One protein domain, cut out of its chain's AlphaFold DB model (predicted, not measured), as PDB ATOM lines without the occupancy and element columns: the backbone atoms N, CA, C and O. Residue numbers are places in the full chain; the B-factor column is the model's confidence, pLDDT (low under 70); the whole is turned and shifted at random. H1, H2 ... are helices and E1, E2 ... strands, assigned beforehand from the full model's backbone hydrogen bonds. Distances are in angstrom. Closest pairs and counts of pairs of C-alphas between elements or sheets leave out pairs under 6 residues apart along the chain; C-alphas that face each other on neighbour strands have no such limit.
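AT A GLANCE: This is residues 3 to 66 of the 66 residues of an uncharacterized protein of Mycolicibacterium hassiacum (strain DSM 44199 / CIP 105218 / JCM 12690 / 3849) (UniProt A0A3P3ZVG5). A strongly twisted sheet of five strands curls round one helix, H1, which packs along its one covered face; the opposite face of the sheet is bare. The long last strand, E5, runs through the middle of the sheet, with the hairpin of E1 and E2 on one side of it and E4 and E3 on the other. The printed part has 64 residues, with one named helix and five named strands in the order E1, E2, H1, E3, E4, E5; across the sheet the order is E2, E1, E5, E4, E3, all antiparallel. The class is mixed, helices and strands, in two layers, a helix on one face of a sheet. The whole is compact, with a radius of gyration of the C-alphas of 11.0 A and spans of 32 by 24 by 21 A.

HOW THE PARTS SIT: E1, residues 3 to 8, and E2, residues 14 to 19, form a hairpin, with N 4 and O 17 within hydrogen-bond range at 2.8 A. E1 is also the antiparallel neighbour of E5, residues 56 to 65, at 160 degrees between their directions, with N 5 and O 62 at 2.9 A. H1, residues 22 to 35, is on the sheet, with 41 pairs of C-alphas within 10 A. Its closest C-alphas to E2 are those of Leu 25 and Ala 19, 6.5 A apart. To E3, residues 39 to 43, the closest are those of Ala 33 and Glu 39, 6.2 A apart. In H1, 9 of 10 O i to N i+4 pairs are within hydrogen-bond range. E3, E4, residues 48 to 53, and E5 form a meander, each strand the antiparallel neighbour of the one before. N 41 and O 50 are 2.9 A apart across the hairpin of E3 and E4, and N 51 and O 59 are 2.8 A apart across that of E4 and E5. The edge strands E2 and E3 are apart. From edge to edge the strands' lines turn by 70 degrees and the way across the sheet turns by 72 degrees.

IN THESE COORDINATES: E1 begins at C-alpha 3, (-24.005, -7.451, -28.212), and measures 16.6 A from first to last C-alpha. E2 measures 17.1 A. H1 begins at C-alpha 22, (-21.345, -12.536, -33.929), and measures 20.8 A. E3 measures 13.1 A and E4 17.0 A. E5, the longest strand with 10 residues, measures 28.3 A and ends at C-alpha 65, (-28.961, -11.092, -29.735).

THE WHOLE: The two C-alphas farthest apart are those of Asp 54 and Glu 66, at 33.5 A. The printed part has no cut, and its five links between named elements are tight. The mean pLDDT of the printed part is 95.1, and no printed residue is under 70.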
ATOM      1  N   THR A   3     -24.610  -8.187 -29.319       97.44
ATOM      2  CA  THR A   3     -24.005  -7.451 -28.212       97.44
ATOM      3  C   THR A   3     -23.107  -8.395 -27.431       97.44
ATOM      4  O   THR A   3     -23.565  -9.442 -26.991       97.44
ATOM      5  N   MET A   4     -21.835  -8.041 -27.267       97.50
ATOM      6  CA  MET A   4     -20.903  -8.734 -26.385       97.50
ATOM      7  C   MET A   4     -20.726  -7.934 -25.103       97.50
ATOM      8  O   MET A   4     -20.396  -6.750 -25.167       97.50
ATOM      9  N   THR A   5     -20.865  -8.592 -23.960       97.81
ATOM     10  CA  THR A   5     -20.528  -8.027 -22.652       97.81
ATOM     11  C   THR A   5     -19.342  -8.783 -22.085       97.81
ATOM     12  O   THR A   5     -19.361 -10.011 -22.046       97.81
ATOM     13  N   VAL A   6     -18.317  -8.054 -21.648       97.62
ATOM     14  CA  VAL A   6     -17.151  -8.593 -20.944       97.62
ATOM     15  C   VAL A   6     -17.154  -8.042 -19.526       97.62
ATOM     16  O   VAL A   6     -17.140  -6.825 -19.350       97.62
ATOM     17  N   THR A   7     -17.140  -8.918 -18.526       97.88
ATOM     18  CA  THR A   7     -17.192  -8.562 -17.103       97.88
ATOM     19  C   THR A   7     -15.947  -9.072 -16.396       97.88
ATOM     20  O   THR A   7     -15.611 -10.256 -16.492       97.88
ATOM     21  N   LYS A   8     -15.253  -8.190 -15.676       97.06
ATOM     22  CA  LYS A   8     -14.054  -8.545 -14.915       97.06
ATOM     23  C   LYS A   8     -14.431  -9.364 -13.677       97.06
ATOM     24  O   LYS A   8     -15.367  -9.029 -12.963       97.06
ATOM     25  N   VAL A   9     -13.693 -10.432 -13.394       96.19
ATOM     26  CA  VAL A   9     -13.907 -11.223 -12.175       96.19
ATOM     27  C   VAL A   9     -13.469 -10.416 -10.950       96.19
ATOM     28  O   VAL A   9     -12.418  -9.777 -10.958       96.19
ATOM     29  N   GLY A  10     -14.282 -10.443  -9.890       93.00
ATOM     30  CA  GLY A  10     -13.995  -9.735  -8.635       93.00
ATOM     31  C   GLY A  10     -14.189  -8.217  -8.705       93.00
ATOM     32  O   GLY A  10     -13.687  -7.500  -7.845       93.00
ATOM     33  N   SER A  11     -14.880  -7.715  -9.730       92.19
ATOM     34  CA  SER A  11     -15.182  -6.295  -9.904       92.19
ATOM     35  C   SER A  11     -16.519  -6.122 -10.625       92.19
ATOM     36  O   SER A  11     -16.890  -6.958 -11.440       92.19
ATOM     37  N   ASP A  12     -17.197  -4.999 -10.395       92.00
ATOM     38  CA  ASP A  12     -18.398  -4.615 -11.152       92.00
ATOM     39  C   ASP A  12     -18.060  -3.969 -12.512       92.00
ATOM     40  O   ASP A  12     -18.934  -3.489 -13.235       92.00
ATOM     41  N   GLN A  13     -16.775  -3.937 -12.883       95.62
ATOM     42  CA  GLN A  13     -16.331  -3.419 -14.171       95.62
ATOM     43  C   GLN A  13     -16.786  -4.325 -15.317       95.62
ATOM     44  O   GLN A  13     -16.447  -5.510 -15.379       95.62
ATOM     45  N   SER A  14     -17.489  -3.722 -16.273       96.75
ATOM     46  CA  SER A  14     -17.910  -4.365 -17.511       96.75
ATOM     47  C   SER A  14     -17.766  -3.426 -18.704       96.75
ATOM     48  O   SER A  14     -17.765  -2.202 -18.561       96.75
ATOM     49  N   ILE A  15     -17.603  -4.014 -19.885       96.56
ATOM     50  CA  ILE A  15     -17.566  -3.310 -21.167       96.56
ATOM     51  C   ILE A  15     -18.522  -4.012 -22.121       96.56
ATOM     52  O   ILE A  15     -18.581  -5.243 -22.162       96.56
ATOM     53  N   THR A  16     -19.240  -3.223 -22.915       96.88
ATOM     54  CA  THR A  16     -20.169  -3.722 -23.925       96.88
ATOM     55  C   THR A  16     -19.736  -3.281 -25.320       96.88
ATOM     56  O   THR A  16     -19.383  -2.123 -25.540       96.88
ATOM     57  N   LEU A  17     -19.783  -4.209 -26.271       95.81
ATOM     58  CA  LEU A  17     -19.460  -4.007 -27.682       95.81
ATOM     59  C   LEU A  17     -20.643  -4.476 -28.527       95.81
ATOM     60  O   LEU A  17     -21.266  -5.484 -28.204       95.81
ATOM     61  N   LYS A  18     -20.946  -3.780 -29.624       97.00
ATOM     62  CA  LYS A  18     -22.017  -4.172 -30.548       97.00
ATOM     63  C   LYS A  18     -21.483  -4.354 -31.961       97.00
ATOM     64  O   LYS A  18     -20.616  -3.598 -32.395       97.00
ATOM     65  N   ALA A  19     -22.016  -5.335 -32.683       96.69
ATOM     66  CA  ALA A  19     -21.706  -5.555 -34.092       96.69
ATOM     67  C   ALA A  19     -22.891  -6.164 -34.850       96.69
ATOM     68  O   ALA A  19     -23.817  -6.738 -34.271       96.69
ATOM     69  N   SER A  20     -22.834  -6.081 -36.178       96.44
ATOM     70  CA  SER A  20     -23.821  -6.706 -37.064       96.44
ATOM     71  C   SER A  20     -23.702  -8.233 -37.112       96.44
ATOM     72  O   SER A  20     -24.701  -8.902 -37.355       96.44
ATOM     73  N   HIS A  21     -22.520  -8.792 -36.831       94.88
ATOM     74  CA  HIS A  21     -22.259 -10.232 -36.878       94.88
ATOM     75  C   HIS A  21     -21.559 -10.714 -35.607       94.88
ATOM     76  O   HIS A  21     -20.602 -10.088 -35.152       94.88
ATOM     77  N   LYS A  22     -21.976 -11.880 -35.089       94.38
ATOM     78  CA  LYS A  22     -21.345 -12.536 -33.929       94.38
ATOM     79  C   LYS A  22     -19.833 -12.675 -34.112       94.38
ATOM     80  O   LYS A  22     -19.081 -12.309 -33.219       94.38
ATOM     81  N   MET A  23     -19.395 -13.162 -35.276       94.81
ATOM     82  CA  MET A  23     -17.980 -13.471 -35.501       94.81
ATOM     83  C   MET A  23     -17.081 -12.234 -35.425       94.81
ATOM     84  O   MET A  23     -15.987 -12.329 -34.896       94.81
ATOM     85  N   MET A  24     -17.572 -11.049 -35.806       96.44
ATOM     86  CA  MET A  24     -16.794  -9.811 -35.669       96.44
ATOM     87  C   MET A  24     -16.457  -9.489 -34.209       96.44
ATOM     88  O   MET A  24     -15.359  -9.018 -33.924       96.44
ATOM     89  N   LEU A  25     -17.388  -9.744 -33.280       96.75
ATOM     90  CA  LEU A  25     -17.141  -9.545 -31.849       96.75
ATOM     91  C   LEU A  25     -16.120 -10.562 -31.331       96.75
ATOM     92  O   LEU A  25     -15.232 -10.203 -30.564       96.75
ATOM     93  N   ILE A  26     -16.234 -11.815 -31.775       96.12
ATOM     94  CA  ILE A  26     -15.319 -12.896 -31.400       96.12
ATOM     95  C   ILE A  26     -13.907 -12.612 -31.918       96.12
ATOM     96  O   ILE A  26     -12.969 -12.598 -31.128       96.12
ATOM     97  N   ASP A  27     -13.752 -12.295 -33.201       96.44
ATOM     98  CA  ASP A  27     -12.457 -11.965 -33.803       96.44
ATOM     99  C   ASP A  27     -11.806 -10.770 -33.098       96.44
ATOM    100  O   ASP A  27     -10.613 -10.791 -32.786       96.44
ATOM    101  N   HIS A  28     -12.600  -9.742 -32.780       96.50
ATOM    102  CA  HIS A  28     -12.121  -8.589 -32.025       96.50
ATOM    103  C   HIS A  28     -11.645  -8.976 -30.617       96.50
ATOM    104  O   HIS A  28     -10.585  -8.519 -30.183       96.50
ATOM    105  N   LEU A  29     -12.390  -9.841 -29.923       96.75
ATOM    106  CA  LEU A  29     -12.021 -10.348 -28.604       96.75
ATOM    107  C   LEU A  29     -10.691 -11.114 -28.650       96.75
ATOM    108  O   LEU A  29      -9.793 -10.801 -27.869       96.75
ATOM    109  N   TYR A  30     -10.530 -12.057 -29.585       96.62
ATOM    110  CA  TYR A  30      -9.280 -12.811 -29.754       96.62
ATOM    111  C   TYR A  30      -8.100 -11.898 -30.109       96.62
ATOM    112  O   TYR A  30      -7.023 -12.023 -29.524       96.62
ATOM    113  N   ALA A  31      -8.299 -10.944 -31.022       96.62
ATOM    114  CA  ALA A  31      -7.256  -9.997 -31.412       96.62
ATOM    115  C   ALA A  31      -6.825  -9.090 -30.247       96.62
ATOM    116  O   ALA A  31      -5.637  -8.790 -30.106       96.62
ATOM    117  N   SER A  32      -7.771  -8.655 -29.412       95.25
ATOM    118  CA  SER A  32      -7.476  -7.879 -28.206       95.25
ATOM    119  C   SER A  32      -6.729  -8.727 -27.175       95.25
ATOM    120  O   SER A  32      -5.657  -8.335 -26.711       95.25
ATOM    121  N   ALA A  33      -7.225  -9.931 -26.886       95.81
ATOM    122  CA  ALA A  33      -6.623 -10.849 -25.924       95.81
ATOM    123  C   ALA A  33      -5.158 -11.181 -26.265       95.81
ATOM    124  O   ALA A  33      -4.278 -11.068 -25.406       95.81
ATOM    125  N   ALA A  34      -4.871 -11.456 -27.542       94.94
ATOM    126  CA  ALA A  34      -3.523 -11.749 -28.030       94.94
ATOM    127  C   ALA A  34      -2.513 -10.616 -27.755       94.94
ATOM    128  O   ALA A  34      -1.349 -10.882 -27.458       94.94
ATOM    129  N   ARG A  35      -2.944  -9.347 -27.795       95.56
ATOM    130  CA  ARG A  35      -2.081  -8.183 -27.499       95.56
ATOM    131  C   ARG A  35      -1.745  -8.046 -26.016       95.56
ATOM    132  O   ARG A  35      -0.774  -7.380 -25.671       95.56
ATOM    133  N   HIS A  36      -2.539  -8.667 -25.148       94.00
ATOM    134  CA  HIS A  36      -2.446  -8.523 -23.698       94.00
ATOM    135  C   HIS A  36      -2.009  -9.806 -22.978       94.00
ATOM    136  O   HIS A  36      -2.056  -9.844 -21.751       94.00
ATOM    137  N   ARG A  37      -1.531 -10.824 -23.716       94.06
ATOM    138  CA  ARG A  37      -1.181 -12.158 -23.179       94.06
ATOM    139  C   ARG A  37      -2.357 -12.820 -22.449       94.06
ATOM    140  O   ARG A  37      -2.174 -13.489 -21.440       94.06
ATOM    141  N   LEU A  38      -3.564 -12.583 -22.951       97.19
ATOM    142  CA  LEU A  38      -4.782 -13.206 -22.462       97.19
ATOM    143  C   LEU A  38      -5.153 -14.366 -23.382       97.19
ATOM    144  O   LEU A  38      -5.006 -14.276 -24.603       97.19
ATOM    145  N   GLU A  39      -5.695 -15.421 -22.798       97.12
ATOM    146  CA  GLU A  39      -6.286 -16.539 -23.522       97.12
ATOM    147  C   GLU A  39      -7.810 -16.424 -23.488       97.12
ATOM    148  O   GLU A  39      -8.397 -15.998 -22.491       97.12
ATOM    149  N   VAL A  40      -8.468 -16.804 -24.582       97.00
ATOM    150  CA  VAL A  40      -9.931 -16.829 -24.677       97.00
ATOM    151  C   VAL A  40     -10.369 -18.285 -24.728       97.00
ATOM    152  O   VAL A  40     -10.016 -19.007 -25.658       97.00
ATOM    153  N   ALA A  41     -11.158 -18.705 -23.742       96.12
ATOM    154  CA  ALA A  41     -11.710 -20.050 -23.646       96.12
ATOM    155  C   ALA A  41     -13.219 -20.011 -23.960       96.12
ATOM    156  O   ALA A  41     -14.023 -19.676 -23.085       96.12
ATOM    157  N   PRO A  42     -13.636 -20.291 -25.209       94.06
ATOM    158  CA  PRO A  42     -15.039 -20.262 -25.593       94.06
ATOM    159  C   PRO A  42     -15.790 -21.493 -25.075       94.06
ATOM    160  O   PRO A  42     -15.316 -22.626 -25.139       94.06
ATOM    161  N   PHE A  43     -17.029 -21.274 -24.660       92.31
ATOM    162  CA  PHE A  43     -18.025 -22.300 -24.382       92.31
ATOM    163  C   PHE A  43     -19.154 -22.212 -25.411       92.31
ATOM    164  O   PHE A  43     -19.425 -21.137 -25.945       92.31
ATOM    165  N   ARG A  44     -19.846 -23.339 -25.645       77.81
ATOM    166  CA  ARG A  44     -21.080 -23.437 -26.458       77.81
ATOM    167  C   ARG A  44     -21.059 -22.551 -27.715       77.81
ATOM    168  O   ARG A  44     -21.608 -21.454 -27.705       77.81
ATOM    169  N   GLU A  45     -20.428 -23.026 -28.787       85.25
ATOM    170  CA  GLU A  45     -20.485 -22.390 -30.119       85.25
ATOM    171  C   GLU A  45     -20.221 -20.867 -30.126       85.25
ATOM    172  O   GLU A  45     -20.868 -20.097 -30.848       85.25
ATOM    173  N   TYR A  46     -19.257 -20.416 -29.317       85.62
ATOM    174  CA  TYR A  46     -18.868 -19.008 -29.195       85.62
ATOM    175  C   TYR A  46     -19.984 -18.077 -28.692       85.62
ATOM    176  O   TYR A  46     -20.055 -16.915 -29.092       85.62
ATOM    177  N   GLN A  47     -20.880 -18.573 -27.841       93.12
ATOM    178  CA  GLN A  47     -21.915 -17.736 -27.231       93.12
ATOM    179  C   GLN A  47     -21.440 -17.068 -25.939       93.12
ATOM    180  O   GLN A  47     -21.892 -15.980 -25.605       93.12
ATOM    181  N   ARG A  48     -20.528 -17.705 -25.209       95.56
ATOM    182  CA  ARG A  48     -19.935 -17.176 -23.978       95.56
ATOM    183  C   ARG A  48     -18.592 -17.834 -23.723       95.56
ATOM    184  O   ARG A  48     -18.286 -18.843 -24.353       95.56
ATOM    185  N   GLY A  49     -17.827 -17.331 -22.773       96.88
ATOM    186  CA  GLY A  49     -16.554 -17.934 -22.416       96.88
ATOM    187  C   GLY A  49     -15.848 -17.217 -21.283       96.88
ATOM    188  O   GLY A  49     -16.341 -16.223 -20.742       96.88
ATOM    189  N   ASP A  50     -14.668 -17.729 -20.974       97.69
ATOM    190  CA  ASP A  50     -13.758 -17.147 -20.001       97.69
ATOM    191  C   ASP A  50     -12.579 -16.473 -20.713       97.69
ATOM    192  O   ASP A  50     -12.195 -16.840 -21.829       97.69
ATOM    193  N   ILE A  51     -12.015 -15.464 -20.056       97.62
ATOM    194  CA  ILE A  51     -10.738 -14.842 -20.402       97.62
ATOM    195  C   ILE A  51      -9.756 -15.197 -19.293       97.62
ATOM    196  O   ILE A  51     -10.039 -14.963 -18.112       97.62
ATOM    197  N   ILE A  52      -8.616 -15.756 -19.677       98.00
ATOM    198  CA  ILE A  52      -7.629 -16.334 -18.773       98.00
ATOM    199  C   ILE A  52      -6.327 -15.529 -18.868       98.00
ATOM    200  O   ILE A  52      -5.894 -15.167 -19.960       98.00
ATOM    201  N   LEU A  53      -5.708 -15.251 -17.723       96.81
ATOM    202  CA  LEU A  53      -4.351 -14.718 -17.608       96.81
ATOM    203  C   LEU A  53      -3.563 -15.647 -16.686       96.81
ATOM    204  O   LEU A  53      -4.007 -15.905 -15.569       96.81
ATOM    205  N   ASP A  54      -2.426 -16.159 -17.154       95.00
ATOM    206  CA  ASP A  54      -1.535 -17.027 -16.368       95.00
ATOM    207  C   ASP A  54      -2.271 -18.212 -15.696       95.00
ATOM    208  O   ASP A  54      -2.047 -18.548 -14.533       95.00
ATOM    209  N   GLY A  55      -3.207 -18.835 -16.425       94.88
ATOM    210  CA  GLY A  55      -4.006 -19.971 -15.947       94.88
ATOM    211  C   GLY A  55      -5.171 -19.618 -15.010       94.88
ATOM    212  O   GLY A  55      -5.881 -20.519 -14.562       94.88
ATOM    213  N   GLN A  56      -5.410 -18.335 -14.723       96.31
ATOM    214  CA  GLN A  56      -6.522 -17.871 -13.887       96.31
ATOM    215  C   GLN A  56      -7.592 -17.148 -14.707       96.31
ATOM    216  O   GLN A  56      -7.280 -16.317 -15.556       96.31
ATOM    217  N   VAL A  57      -8.868 -17.411 -14.415       97.19
ATOM    218  CA  VAL A  57      -9.986 -16.685 -15.040       97.19
ATOM    219  C   VAL A  57     -10.044 -15.259 -14.491       97.19
ATOM    220  O   VAL A  57     -10.341 -15.051 -13.314       97.19
ATOM    221  N   VAL A  58      -9.802 -14.274 -15.356       97.06
ATOM    222  CA  VAL A  58      -9.778 -12.844 -15.004       97.06
ATOM    223  C   VAL A  58     -11.010 -12.081 -15.477       97.06
ATOM    224  O   VAL A  58     -11.337 -11.030 -14.923       97.06
ATOM    225  N   ALA A  59     -11.717 -12.591 -16.483       97.62
ATOM    226  CA  ALA A  59     -12.966 -12.016 -16.963       97.62
ATOM    227  C   ALA A  59     -13.846 -13.083 -17.620       97.62
ATOM    228  O   ALA A  59     -13.373 -14.152 -17.998       97.62
ATOM    229  N   LYS A  60     -15.130 -12.771 -17.760       97.31
ATOM    230  CA  LYS A  60     -16.121 -13.583 -18.470       97.31
ATOM    231  C   LYS A  60     -16.701 -12.770 -19.605       97.31
ATOM    232  O   LYS A  60     -16.849 -11.557 -19.463       97.31
ATOM    233  N   TRP A  61     -17.051 -13.421 -20.702       97.44
ATOM    234  CA  TRP A  61     -17.707 -12.768 -21.826       97.44
ATOM    235  C   TRP A  61     -18.943 -13.539 -22.278       97.44
ATOM    236  O   TRP A  61     -19.002 -14.764 -22.171       97.44
ATOM    237  N   GLU A  62     -19.929 -12.820 -22.797       97.06
ATOM    238  CA  GLU A  62     -21.166 -13.380 -23.342       97.06
ATOM    239  C   GLU A  62     -21.633 -12.554 -24.538       97.06
ATOM    240  O   GLU A  62     -21.492 -11.333 -24.539       97.06
ATOM    241  N   VAL A  63     -22.185 -13.225 -25.548       96.81
ATOM    242  CA  VAL A  63     -22.827 -12.618 -26.711       96.81
ATOM    243  C   VAL A  63     -24.326 -12.893 -26.675       96.81
ATOM    244  O   VAL A  63     -24.761 -14.047 -26.668       96.81
ATOM    245  N   THR A  64     -25.118 -11.828 -26.742       95.75
ATOM    246  CA  THR A  64     -26.577 -11.871 -26.852       95.75
ATOM    247  C   THR A  64     -27.047 -11.291 -28.185       95.75
ATOM    248  O   THR A  64     -26.328 -10.544 -28.859       95.75
ATOM    249  N   VAL A  65     -28.257 -11.681 -28.591       93.62
ATOM    250  CA  VAL A  65     -28.961 -11.092 -29.735       93.62
ATOM    251  C   VAL A  65     -29.970 -10.089 -29.187       93.62
ATOM    252  O   VAL A  65     -30.809 -10.467 -28.372       93.62
ATOM    253  N   GLU A  66     -29.862  -8.836 -29.627       78.31
ATOM    254  CA  GLU A  66     -30.960  -7.857 -29.592       78.31
ATOM    255  C   GLU A  66     -31.822  -7.993 -30.847       78.31
ATOM    256  O   GLU A  66     -31.229  -8.040 -31.963       78.31
TER     257      GLU A  66